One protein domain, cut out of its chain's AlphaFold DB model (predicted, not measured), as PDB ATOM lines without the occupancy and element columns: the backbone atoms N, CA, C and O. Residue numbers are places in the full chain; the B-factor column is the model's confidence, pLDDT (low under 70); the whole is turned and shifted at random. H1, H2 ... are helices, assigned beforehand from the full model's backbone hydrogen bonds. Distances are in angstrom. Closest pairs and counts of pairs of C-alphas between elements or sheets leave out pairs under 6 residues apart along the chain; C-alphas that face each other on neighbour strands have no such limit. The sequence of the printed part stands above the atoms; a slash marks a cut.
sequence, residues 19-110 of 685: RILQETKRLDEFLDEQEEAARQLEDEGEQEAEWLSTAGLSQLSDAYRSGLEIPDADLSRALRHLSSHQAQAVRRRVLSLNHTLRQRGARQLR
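Overview. This is residues 19 to 110 of the 685 residues of the protein "rho GTPase-activating protein conundrum" of Diaphorina citri (UniProt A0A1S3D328). Two helical hairpins, each a long helix with a short one folded back along part of it, pack side on to one another: H1 with H2, and H4 with H3. The long helices H1 and H4 run opposite ways and slant past each other, and residues 19 to 37 of H1 stick out as a free arm that makes much of the length. The printed part has 92 residues with four named helices, H1, H2, H3 and H4 along the chain, and no named strand; its class is all helix. It is loose, with a radius of gyration of the C-alphas of 17.2 A, and spans 62 by 23 by 17 A.

Along the chain. H1, residues 19 to 54, runs 52.5 A from C-alpha 19 at (19.941, 19.684, 28.833) to C-alpha 54 at (13.604, 23.229, -23.112). H2 is residues 58 to 65 and H3 residues 72 to 79. H4, residues 84 to 109, runs 37.4 A and ends with C-alpha 109 at (34.355, 20.184, 0.930).

Arrangement. H4 is the hub, touching three helices. With residues 41 to 52 alone H1 touches H4, closest at the C-alphas of Gly 45 and Leu 97, 5.3 A apart; the tilt of 38 degrees, opposite ways, is only just steep. H1 and H2 form a hairpin at a shallow tilt of 19 degrees, with the C-alphas of Ala 49 and Ser 61 closest at 4.7 A. H3 and H4 form a hairpin but only just touch, with 3 pairs of C-alphas within 8 A, the closest being Leu 79 and Ala 87 at 5.6 A. H2 and H4 also only just touch, with 3 such pairs, the closest being the C-alphas of Tyr 64 and Leu 97 at 7.0 A. H1 and H3 are apart. Every O i to N i+4 pair is within hydrogen-bond range in H1, H3 and H4, and 3 of 4 are in H2.

Size, cuts and confidence. The C-alphas farthest apart, those of Arg 19 and His 81, are 62.4 A apart. The printed part has no cut and no long link. Its mean pLDDT is 86.7, with residues 108 to 110 under 70.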
ATOM      1  N   ARG A  19      19.416  18.523  29.570       79.62
ATOM      2  CA  ARG A  19      19.941  19.684  28.833       79.62
ATOM      3  C   ARG A  19      20.644  19.252  27.546       79.62
ATOM      4  O   ARG A  19      20.361  19.824  26.498       79.62
ATOM      5  N   ILE A  20      21.489  18.221  27.617       83.56
ATOM      6  CA  ILE A  20      22.178  17.646  26.453       83.56
ATOM      7  C   ILE A  20      21.161  17.110  25.437       83.56
ATOM      8  O   ILE A  20      21.298  17.390  24.253       83.56
ATOM      9  N   LEU A  21      20.106  16.412  25.872       80.62
ATOM     10  CA  LEU A  21      19.042  15.899  24.997       80.62
ATOM     11  C   LEU A  21      18.219  17.015  24.328       80.62
ATOM     12  O   LEU A  21      17.822  16.880  23.173       80.62
ATOM     13  N   GLN A  22      17.979  18.136  25.015       79.00
ATOM     14  CA  GLN A  22      17.350  19.318  24.410       79.00
ATOM     15  C   GLN A  22      18.279  20.016  23.401       79.00
ATOM     16  O   GLN A  22      17.818  20.522  22.377       79.00
ATOM     17  N   GLU A  23      19.584  20.043  23.668       79.00
ATOM     18  CA  GLU A  23      20.585  20.661  22.797       79.00
ATOM     19  C   GLU A  23      20.871  19.809  21.548       79.00
ATOM     20  O   GLU A  23      20.890  20.344  20.439       79.00
ATOM     21  N   THR A  24      20.969  18.481  21.679       81.00
ATOM     22  CA  THR A  24      21.081  17.562  20.532       81.00
ATOM     23  C   THR A  24      19.811  17.530  19.693       81.00
ATOM     24  O   THR A  24      19.917  17.530  18.470       81.00
ATOM     25  N   LYS A  25      18.617  17.590  20.301       82.50
ATOM     26  CA  LYS A  25      17.352  17.690  19.555       82.50
ATOM     27  C   LYS A  25      17.296  18.953  18.692       82.50
ATOM     28  O   LYS A  25      16.957  18.857  17.520       82.50
ATOM     29  N   ARG A  26      17.702  20.109  19.234       79.56
ATOM     30  CA  ARG A  26      17.795  21.370  18.472       79.56
ATOM     31  C   ARG A  26      18.856  21.326  17.373       79.56
ATOM     32  O   ARG A  26      18.655  21.908  16.313       79.56
ATOM     33  N   LEU A  27      19.983  20.654  17.619       81.81
ATOM     34  CA  LEU A  27      21.021  20.444  16.607       81.81
ATOM     35  C   LEU A  27      20.537  19.535  15.474       81.81
ATOM     36  O   LEU A  27      20.829  19.831  14.320       81.81
ATOM     37  N   ASP A  28      19.788  18.476  15.779       78.94
ATOM     38  CA  ASP A  28      19.205  17.592  14.767       78.94
ATOM     39  C   ASP A  28      18.100  18.297  13.967       78.94
ATOM     40  O   ASP A  28      18.147  18.259  12.742       78.94
ATOM     41  N   GLU A  29      17.203  19.049  14.615       84.38
ATOM     42  CA  GLU A  29      16.204  19.896  13.937       84.38
ATOM     43  C   GLU A  29      16.867  20.896  12.967       84.38
ATOM     44  O   GLU A  29      16.477  20.997  11.805       84.38
ATOM     45  N   PHE A  30      17.937  21.571  13.396       82.56
ATOM     46  CA  PHE A  30      18.710  22.506  12.566       82.56
ATOM     47  C   PHE A  30      19.509  21.830  11.431       82.56
ATOM     48  O   PHE A  30      19.768  22.445  10.390       82.56
ATOM     49  N   LEU A  31      19.934  20.576  11.615       81.06
ATOM     50  CA  LEU A  31      20.600  19.792  10.572       81.06
ATOM     51  C   LEU A  31      19.600  19.289   9.525       81.06
ATOM     52  O   LEU A  31      19.911  19.358   8.335       81.06
ATOM     53  N   ASP A  32      18.412  18.857   9.946       79.56
ATOM     54  CA  ASP A  32      17.325  18.460   9.050       79.56
ATOM     55  C   ASP A  32      16.822  19.665   8.231       79.56
ATOM     56  O   ASP A  32      16.708  19.554   7.010       79.56
ATOM     57  N   GLU A  33      16.651  20.847   8.843       83.19
ATOM     58  CA  GLU A  33      16.366  22.105   8.124       83.19
ATOM     59  C   GLU A  33      17.443  22.432   7.070       83.19
ATOM     60  O   GLU A  33      17.121  22.794   5.933       83.19
ATOM     61  N   GLN A  34      18.733  22.274   7.406       80.94
ATOM     62  CA  GLN A  34      19.814  22.469   6.433       80.94
ATOM     63  C   GLN A  34      19.827  21.408   5.329       80.94
ATOM     64  O   GLN A  34      20.218  21.738   4.207       80.94
ATOM     65  N   GLU A  35      19.418  20.163   5.594       81.62
ATOM     66  CA  GLU A  35      19.324  19.143   4.548       81.62
ATOM     67  C   GLU A  35      18.089  19.351   3.656       81.62
ATOM     68  O   GLU A  35      18.181  19.178   2.442       81.62
ATOM     69  N   GLU A  36      16.958  19.816   4.191       83.06
ATOM     70  CA  GLU A  36      15.795  20.199   3.380       83.06
ATOM     71  C   GLU A  36      16.088  21.400   2.482       83.06
ATOM     72  O   GLU A  36      15.875  21.317   1.270       83.06
ATOM     73  N   ALA A  37      16.684  22.465   3.025       82.25
ATOM     74  CA  ALA A  37      17.188  23.580   2.225       82.25
ATOM     75  C   ALA A  37      18.282  23.136   1.230       82.25
ATOM     76  O   ALA A  37      18.461  23.748   0.172       82.25
ATOM     77  N   ALA A  38      19.014  22.053   1.527       82.69
ATOM     78  CA  ALA A  38      19.981  21.486   0.597       82.69
ATOM     79  C   ALA A  38      19.330  20.790  -0.599       82.69
ATOM     80  O   ALA A  38      19.737  21.073  -1.730       82.69
ATOM     81  N   ARG A  39      18.318  19.951  -0.349       84.56
ATOM     82  CA  ARG A  39      17.518  19.263  -1.375       84.56
ATOM     83  C   ARG A  39      16.777  20.275  -2.256       84.56
ATOM     84  O   ARG A  39      16.917  20.215  -3.470       84.56
ATOM     85  N   GLN A  40      16.098  21.259  -1.656       85.25
ATOM     86  CA  GLN A  40      15.360  22.307  -2.381       85.25
ATOM     87  C   GLN A  40      16.251  23.070  -3.374       85.25
ATOM     88  O   GLN A  40      15.877  23.239  -4.532       85.25
ATOM     89  N   LEU A  41      17.455  23.474  -2.958       85.25
ATOM     90  CA  LEU A  41      18.400  24.183  -3.826       85.25
ATOM     91  C   LEU A  41      18.961  23.292  -4.957       85.25
ATOM     92  O   LEU A  41      19.272  23.784  -6.039       85.25
ATOM     93  N   GLU A  42      19.069  21.978  -4.747       84.81
ATOM     94  CA  GLU A  42      19.471  21.036  -5.803       84.81
ATOM     95  C   GLU A  42      18.312  20.743  -6.783       84.81
ATOM     96  O   GLU A  42      18.547  20.679  -7.994       84.81
ATOM     97  N   ASP A  43      17.065  20.692  -6.296       86.56
ATOM     98  CA  ASP A  43      15.844  20.641  -7.118       86.56
ATOM     99  C   ASP A  43      15.643  21.923  -7.949       86.56
ATOM    100  O   ASP A  43      15.169  21.855  -9.086       86.56
ATOM    101  N   GLU A  44      15.983  23.103  -7.418       86.19
ATOM    102  CA  GLU A  44      15.987  24.366  -8.174       86.19
ATOM    103  C   GLU A  44      17.058  24.361  -9.272       86.19
ATOM    104  O   GLU A  44      16.772  24.727 -10.413       86.19
ATOM    105  N   GLY A  45      18.260  23.859  -8.976       88.38
ATOM    106  CA  GLY A  45      19.304  23.679  -9.983       88.38
ATOM    107  C   GLY A  45      18.881  22.756 -11.132       88.38
ATOM    108  O   GLY A  45      19.067  23.100 -12.297       88.38
ATOM    109  N   GLU A  46      18.264  21.605 -10.850       89.44
ATOM    110  CA  GLU A  46      17.807  20.716 -11.930       89.44
ATOM    111  C   GLU A  46      16.603  21.296 -12.704       89.44
ATOM    112  O   GLU A  46      16.529  21.114 -13.919       89.44
ATOM    113  N   GLN A  47      15.717  22.075 -12.063       88.75
ATOM    114  CA  GLN A  47      14.655  22.825 -12.757       88.75
ATOM    115  C   GLN A  47      15.218  23.835 -13.768       88.75
ATOM    116  O   GLN A  47      14.741  23.904 -14.902       88.75
ATOM    117  N   GLU A  48      16.243  24.602 -13.395       90.94
ATOM    118  CA  GLU A  48      16.851  25.602 -14.284       90.94
ATOM    119  C   GLU A  48      17.667  24.928 -15.414       90.94
ATOM    120  O   GLU A  48      17.754  25.454 -16.530       90.94
ATOM    121  N   ALA A  49      18.197  23.719 -15.180       90.94
ATOM    122  CA  ALA A  49      18.830  22.890 -16.208       90.94
ATOM    123  C   ALA A  49      17.802  22.273 -17.182       90.94
ATOM    124  O   ALA A  49      18.043  22.250 -18.395       90.94
ATOM    125  N   GLU A  50      16.641  21.825 -16.690       91.31
ATOM    126  CA  GLU A  50      15.495  21.385 -17.504       91.31
ATOM    127  C   GLU A  50      14.915  22.551 -18.330       91.31
ATOM    128  O   GLU A  50      14.611  22.381 -19.519       91.31
ATOM    129  N   TRP A  51      14.861  23.761 -17.760       93.00
ATOM    130  CA  TRP A  51      14.478  24.981 -18.475       93.00
ATOM    131  C   TRP A  51      15.444  25.301 -19.623       93.00
ATOM    132  O   TRP A  51      14.992  25.490 -20.751       93.00
ATOM    133  N   LEU A  52      16.764  25.291 -19.386       92.44
ATOM    134  CA  LEU A  52      17.759  25.542 -20.443       92.44
ATOM    135  C   LEU A  52      17.683  24.511 -21.576       92.44
ATOM    136  O   LEU A  52      17.794  24.879 -22.746       92.44
ATOM    137  N   SER A  53      17.427  23.243 -21.251       92.38
ATOM    138  CA  SER A  53      17.219  22.190 -22.249       92.38
ATOM    139  C   SER A  53      15.972  22.477 -23.096       92.38
ATOM    140  O   SER A  53      16.021  22.447 -24.326       92.38
ATOM    141  N   THR A  54      14.870  22.871 -22.448       91.31
ATOM    142  CA  THR A  54      13.604  23.229 -23.112       91.31
ATOM    143  C   THR A  54      13.724  24.504 -23.963       91.31
ATOM    144  O   THR A  54      13.098  24.602 -25.019       91.31
ATOM    145  N   ALA A  55      14.582  25.448 -23.565       91.50
ATOM    146  CA  ALA A  55      14.946  26.641 -24.334       91.50
ATOM    147  C   ALA A  55      15.921  26.359 -25.500       91.50
ATOM    148  O   ALA A  55      16.362  27.294 -26.169       91.50
ATOM    149  N   GLY A  56      16.263  25.092 -25.776       90.31
ATOM    150  CA  GLY A  56      17.162  24.709 -26.873       90.31
ATOM    151  C   GLY A  56      18.641  24.992 -26.595       90.31
ATOM    152  O   GLY A  56      19.440  25.062 -27.526       90.31
ATOM    153  N   LEU A  57      19.012  25.163 -25.322       91.69
ATOM    154  CA  LEU A  57      20.362  25.474 -24.853       91.69
ATOM    155  C   LEU A  57      20.964  24.306 -24.055       91.69
ATOM    156  O   LEU A  57      21.661  24.524 -23.062       91.69
ATOM    157  N   SER A  58      20.703  23.061 -24.478       90.50
ATOM    158  CA  SER A  58      21.102  21.851 -23.741       90.50
ATOM    159  C   SER A  58      22.604  21.782 -23.461       90.50
ATOM    160  O   SER A  58      22.990  21.324 -22.395       90.50
ATOM    161  N   GLN A  59      23.452  22.353 -24.327       91.00
ATOM    162  CA  GLN A  59      24.900  22.464 -24.102       91.00
ATOM    163  C   GLN A  59      25.282  23.183 -22.792       91.00
ATOM    164  O   GLN A  59      26.390  23.001 -22.294       91.00
ATOM    165  N   LEU A  60      24.384  24.003 -22.235       91.44
ATOM    166  CA  LEU A  60      24.553  24.652 -20.935       91.44
ATOM    167  C   LEU A  60      24.046  23.746 -19.793       91.44
ATOM    168  O   LEU A  60      24.717  23.611 -18.771       91.44
ATOM    169  N   SER A  61      22.915  23.058 -19.989       90.50
ATOM    170  CA  SER A  61      22.396  22.029 -19.068       90.50
ATOM    171  C   SER A  61      23.378  20.869 -18.873       90.50
ATOM    172  O   SER A  61      23.573  20.390 -17.756       90.50
ATOM    173  N   ASP A  62      24.023  20.430 -19.952       90.62
ATOM    174  CA  ASP A  62      24.957  19.307 -19.960       90.62
ATOM    175  C   ASP A  62      26.261  19.654 -19.221       90.62
ATOM    176  O   ASP A  62      26.841  18.793 -18.555       90.62
ATOM    177  N   ALA A  63      26.682  20.928 -19.238       89.06
ATOM    178  CA  ALA A  63      27.795  21.424 -18.424       89.06
ATOM    179  C   ALA A  63      27.466  21.364 -16.919       89.06
ATOM    180  O   ALA A  63      28.237  20.788 -16.147       89.06
ATOM    181  N   TYR A  64      26.283  21.847 -16.513       88.75
ATOM    182  CA  TYR A  64      25.797  21.760 -15.128       88.75
ATOM    183  C   TYR A  64      25.699  20.306 -14.630       88.75
ATOM    184  O   TYR A  64      26.186  19.979 -13.540       88.75
ATOM    185  N   ARG A  65      25.133  19.411 -15.451       89.31
ATOM    186  CA  ARG A  65      25.028  17.971 -15.152       89.31
ATOM    187  C   ARG A  65      26.394  17.281 -15.091       89.31
ATOM    188  O   ARG A  65      26.582  16.392 -14.266       89.31
ATOM    189  N   SER A  66      27.368  17.748 -15.874       89.50
ATOM    190  CA  SER A  66      28.782  17.344 -15.773       89.50
ATOM    191  C   SER A  66      29.513  17.958 -14.568       89.50
ATOM    192  O   SER A  66      30.662  17.613 -14.305       89.50
ATOM    193  N   GLY A  67      28.872  18.868 -13.828       86.81
ATOM    194  CA  GLY A  67      29.439  19.542 -12.659       86.81
ATOM    195  C   GLY A  67      30.410  20.680 -12.969       86.81
ATOM    196  O   GLY A  67      31.162  21.078 -12.082       86.81
ATOM    197  N   LEU A  68      30.387  21.207 -14.193       88.69
ATOM    198  CA  LEU A  68      31.222  22.321 -14.634       88.69
ATOM    199  C   LEU A  68      30.434  23.635 -14.551       88.69
ATOM    200  O   LEU A  68      29.296  23.705 -15.016       88.69
ATOM    201  N   GLU A  69      31.043  24.685 -13.992       90.81
ATOM    202  CA  GLU A  69      30.479  26.036 -14.100       90.81
ATOM    203  C   GLU A  69      30.473  26.503 -15.558       90.81
ATOM    204  O   GLU A  69      31.441  26.307 -16.294       90.81
ATOM    205  N   ILE A  70      29.386  27.158 -15.965       91.62
ATOM    206  CA  ILE A  70      29.230  27.704 -17.315       91.62
ATOM    207  C   ILE A  70      30.030  29.016 -17.408       91.62
ATOM    208  O   ILE A  70      29.694  29.962 -16.685       91.62
ATOM    209  N   PRO A  71      31.050  29.126 -18.284       89.81
ATOM    210  CA  PRO A  71      31.857  30.334 -18.405       89.81
ATOM    211  C   PRO A  71      31.187  31.391 -19.296       89.81
ATOM    212  O   PRO A  71      30.504  31.074 -20.275       89.81
ATOM    213  N   ASP A  72      31.470  32.670 -19.025       89.12
ATOM    214  CA  ASP A  72      30.905  33.813 -19.763       89.12
ATOM    215  C   ASP A  72      31.154  33.767 -21.281       89.12
ATOM    216  O   ASP A  72      30.359  34.308 -22.051       89.12
ATOM    217  N   ALA A  73      32.223  33.109 -21.737       89.00
ATOM    218  CA  ALA A  73      32.530  32.944 -23.159       89.00
ATOM    219  C   ALA A  73      31.557  31.989 -23.880       89.00
ATOM    220  O   ALA A  73      31.156  32.256 -25.016       89.00
ATOM    221  N   ASP A  74      31.150  30.898 -23.224       88.81
ATOM    222  CA  ASP A  74      30.205  29.925 -23.782       88.81
ATOM    223  C   ASP A  74      28.767  30.437 -23.667       88.81
ATOM    224  O   ASP A  74      28.003  30.354 -24.632       88.81
ATOM    225  N   LEU A  75      28.447  31.091 -22.544       91.50
ATOM    226  CA  LEU A  75      27.219  31.864 -22.380       91.50
ATOM    227  C   LEU A  75      27.091  32.915 -23.492       91.50
ATOM    228  O   LEU A  75      26.121  32.899 -24.242       91.50
ATOM    229  N   SER A  76      28.092  33.777 -23.693       89.56
ATOM    230  CA  SER A  76      28.057  34.816 -24.736       89.56
ATOM    231  C   SER A  76      27.917  34.249 -26.155       89.56
ATOM    232  O   SER A  76      27.312  34.894 -27.012       89.56
ATOM    233  N   ARG A  77      28.416  33.030 -26.412       87.69
ATOM    234  CA  ARG A  77      28.209  32.329 -27.688       87.69
ATOM    235  C   ARG A  77      26.755  31.887 -27.865       87.69
ATOM    236  O   ARG A  77      26.209  32.080 -28.947       87.69
ATOM    237  N   ALA A  78      26.133  31.346 -26.816       86.50
ATOM    238  CA  ALA A  78      24.721  30.961 -26.811       86.50
ATOM    239  C   ALA A  78      23.778  32.175 -26.936       86.50
ATOM    240  O   ALA A  78      22.790  32.121 -27.662       86.50
ATOM    241  N   LEU A  79      24.115  33.297 -26.292       90.00
ATOM    242  CA  LEU A  79      23.298  34.517 -26.301       90.00
ATOM    243  C   LEU A  79      23.293  35.276 -27.640       90.00
ATOM    244  O   LEU A  79      22.434  36.130 -27.844       90.00
ATOM    245  N   ARG A  80      24.235  34.997 -28.555       86.69
ATOM    246  CA  ARG A  80      24.529  35.829 -29.741       86.69
ATOM    247  C   ARG A  80      23.332  36.110 -30.663       86.69
ATOM    248  O   ARG A  80      23.336  37.125 -31.356       86.69
ATOM    249  N   HIS A  81      22.353  35.212 -30.706       82.94
ATOM    250  CA  HIS A  81      21.200  35.282 -31.612       82.94
ATOM    251  C   HIS A  81      19.868  35.543 -30.883       82.94
ATOM    252  O   HIS A  81      18.810  35.523 -31.511       82.94
ATOM    253  N   LEU A  82      19.916  35.789 -29.571       89.00
ATOM    254  CA  LEU A  82      18.752  36.018 -28.715       89.00
ATOM    255  C   LEU A  82      18.402  37.512 -28.617       89.00
ATOM    256  O   LEU A  82      19.269  38.374 -28.774       89.00
ATOM    257  N   SER A  83      17.135  37.829 -28.334       89.69
ATOM    258  CA  SER A  83      16.720  39.201 -28.002       89.69
ATOM    259  C   SER A  83      17.307  39.637 -26.649       89.69
ATOM    260  O   SER A  83      17.730  38.800 -25.852       89.69
ATOM    261  N   SER A  84      17.324  40.942 -26.350       90.38
ATOM    262  CA  SER A  84      17.855  41.446 -25.067       90.38
ATOM    263  C   SER A  84      17.142  40.820 -23.855       90.38
ATOM    264  O   SER A  84      17.786  40.390 -22.897       90.38
ATOM    265  N   HIS A  85      15.814  40.682 -23.936       89.44
ATOM    266  CA  HIS A  85      14.981  40.107 -22.877       89.44
ATOM    267  C   HIS A  85      15.192  38.592 -22.747       89.44
ATOM    268  O   HIS A  85      15.451  38.103 -21.647       89.44
ATOM    269  N   GLN A  86      15.204  37.863 -23.869       93.25
ATOM    270  CA  GLN A  86      15.558  36.437 -23.907       93.25
ATOM    271  C   GLN A  86      16.960  36.190 -23.317       93.25
ATOM    272  O   GLN A  86      17.167  35.272 -22.523       93.25
ATOM    273  N   ALA A  87      17.934  37.039 -23.654       93.00
ATOM    274  CA  ALA A  87      19.296  36.927 -23.154       93.00
ATOM    275  C   ALA A  87      19.408  37.249 -21.655       93.00
ATOM    276  O   ALA A  87      20.180  36.600 -20.945       93.00
ATOM    277  N   GLN A  88      18.623  38.204 -21.145       92.62
ATOM    278  CA  GLN A  88      18.509  38.455 -19.708       92.62
ATOM    279  C   GLN A  88      17.887  37.252 -18.982       92.62
ATOM    280  O   GLN A  88      18.408  36.849 -17.940       92.62
ATOM    281  N   ALA A  89      16.837  36.641 -19.542       93.12
ATOM    282  CA  ALA A  89      16.202  35.444 -18.993       93.12
ATOM    283  C   ALA A  89      17.194  34.273 -18.867       93.12
ATOM    284  O   ALA A  89      17.300  33.680 -17.793       93.12
ATOM    285  N   VAL A  90      17.990  33.991 -19.908       94.56
ATOM    286  CA  VAL A  90      19.049  32.959 -19.870       94.56
ATOM    287  C   VAL A  90      20.138  33.296 -18.845       94.56
ATOM    288  O   VAL A  90      20.559  32.417 -18.092       94.56
ATOM    289  N   ARG A  91      20.575  34.564 -18.758       94.44
ATOM    290  CA  ARG A  91      21.573  34.998 -17.759       94.44
ATOM    291  C   ARG A  91      21.110  34.732 -16.324       94.44
ATOM    292  O   ARG A  91      21.919  34.261 -15.532       94.44
ATOM    293  N   ARG A  92      19.831  34.976 -15.992       92.12
ATOM    294  CA  ARG A  92      19.271  34.670 -14.657       92.12
ATOM    295  C   ARG A  92      19.433  33.180 -14.307       92.12
ATOM    296  O   ARG A  92      19.946  32.870 -13.236       92.12
ATOM    297  N   ARG A  93      19.112  32.275 -15.244       92.75
ATOM    298  CA  ARG A  93      19.224  30.812 -15.055       92.75
ATOM    299  C   ARG A  93      20.658  30.367 -14.851       92.75
ATOM    300  O   ARG A  93      20.954  29.631 -13.919       92.75
ATOM    301  N   VAL A  94      21.569  30.840 -15.697       93.31
ATOM    302  CA  VAL A  94      22.985  30.455 -15.613       93.31
ATOM    303  C   VAL A  94      23.639  30.965 -14.322       93.31
ATOM    304  O   VAL A  94      24.474  30.268 -13.749       93.31
ATOM    305  N   LEU A  95      23.209  32.118 -13.795       92.38
ATOM    306  CA  LEU A  95      23.618  32.582 -12.464       92.38
ATOM    307  C   LEU A  95      23.063  31.687 -11.339       92.38
ATOM    308  O   LEU A  95      23.820  31.343 -10.432       92.38
ATOM    309  N   SER A  96      21.796  31.263 -11.419       90.88
ATOM    310  CA  SER A  96      21.172  30.321 -10.469       90.88
ATOM    311  C   SER A  96      21.876  28.950 -10.455       90.88
ATOM    312  O   SER A  96      22.249  28.423  -9.402       90.88
ATOM    313  N   LEU A  97      22.181  28.413 -11.638       90.44
ATOM    314  CA  LEU A  97      22.909  27.155 -11.821       90.44
ATOM    315  C   LEU A  97      24.340  27.226 -11.286       90.44
ATOM    316  O   LEU A  97      24.745  26.367 -10.506       90.44
ATOM    317  N   ASN A  98      25.099  28.267 -11.647       93.25
ATOM    318  CA  ASN A  98      26.459  28.453 -11.138       93.25
ATOM    319  C   ASN A  98      26.461  28.705  -9.614       93.25
ATOM    320  O   ASN A  98      27.370  28.241  -8.927       93.25
ATOM    321  N   HIS A  99      25.437  29.359  -9.046       91.12
ATOM    322  CA  HIS A  99      25.264  29.437  -7.589       91.12
ATOM    323  C   HIS A  99      25.064  28.042  -6.978       91.12
ATOM    324  O   HIS A  99      25.759  27.678  -6.028       91.12
ATOM    325  N   THR A 100      24.178  27.231  -7.558       89.94
ATOM    326  CA  THR A 100      23.887  25.870  -7.086       89.94
ATOM    327  C   THR A 100      25.116  24.961  -7.141       89.94
ATOM    328  O   THR A 100      25.416  24.266  -6.168       89.94
ATOM    329  N   LEU A 101      25.906  25.028  -8.220       89.56
ATOM    330  CA  LEU A 101      27.186  24.316  -8.335       89.56
ATOM    331  C   LEU A 101      28.171  24.705  -7.224       89.56
ATOM    332  O   LEU A 101      28.784  23.824  -6.617       89.56
ATOM    333  N   ARG A 102      28.290  26.002  -6.914       89.69
ATOM    334  CA  ARG A 102      29.177  26.505  -5.849       89.69
ATOM    335  C   ARG A 102      28.743  26.025  -4.467       89.69
ATOM    336  O   ARG A 102      29.591  25.576  -3.696       89.69
ATOM    337  N   GLN A 103      27.442  26.039  -4.173       86.69
ATOM    338  CA  GLN A 103      26.909  25.480  -2.925       86.69
ATOM    339  C   GLN A 103      27.162  23.967  -2.834       86.69
ATOM    340  O   GLN A 103      27.622  23.482  -1.801       86.69
ATOM    341  N   ARG A 104      26.946  23.218  -3.924       84.69
ATOM    342  CA  ARG A 104      27.210  21.772  -3.991       84.69
ATOM    343  C   ARG A 104      28.691  21.445  -3.759       84.69
ATOM    344  O   ARG A 104      29.002  20.556  -2.969       84.69
ATOM    345  N   GLY A 105      29.606  22.202  -4.369       80.19
ATOM    346  CA  GLY A 105      31.050  22.083  -4.132       80.19
ATOM    347  C   GLY A 105      31.441  22.406  -2.685       80.19
ATOM    348  O   GLY A 105      32.149  21.631  -2.045       80.19
ATOM    349  N   ALA A 106      30.909  23.495  -2.121       78.25
ATOM    350  CA  ALA A 106      31.134  23.861  -0.721       78.25
ATOM    351  C   ALA A 106      30.613  22.796   0.265       78.25
ATOM    352  O   ALA A 106      31.275  22.514   1.265       78.25
ATOM    353  N   ARG A 107      29.470  22.153  -0.022       71.56
ATOM    354  CA  ARG A 107      28.936  21.023   0.764       71.56
ATOM    355  C   ARG A 107      29.840  19.791   0.705       71.56
ATOM    356  O   ARG A 107      30.038  19.155   1.733       71.56
ATOM    357  N   GLN A 108      30.408  19.467  -0.460       66.25
ATOM    358  CA  GLN A 108      31.333  18.332  -0.614       66.25
ATOM    359  C   GLN A 108      32.679  18.552   0.097       66.25
ATOM    360  O   GLN A 108      33.294  17.584   0.539       66.25
ATOM    361  N   LEU A 109      33.119  19.809   0.230       59.75
ATOM    362  CA  LEU A 109      34.355  20.184   0.930       59.75
ATOM    363  C   LEU A 109      34.186  20.369   2.446       59.75
ATOM    364  O   LEU A 109      35.182  20.348   3.170       59.75
ATOM    365  N   ARG A 110      32.957  20.525   2.960       59.19
ATOM    366  CA  ARG A 110      32.715  20.464   4.410       59.19
ATOM    367  C   ARG A 110      33.008  19.039   4.900       59.19
ATOM    368  O   ARG A 110      32.435  18.093   4.354       59.19
TER     369      ARG A 110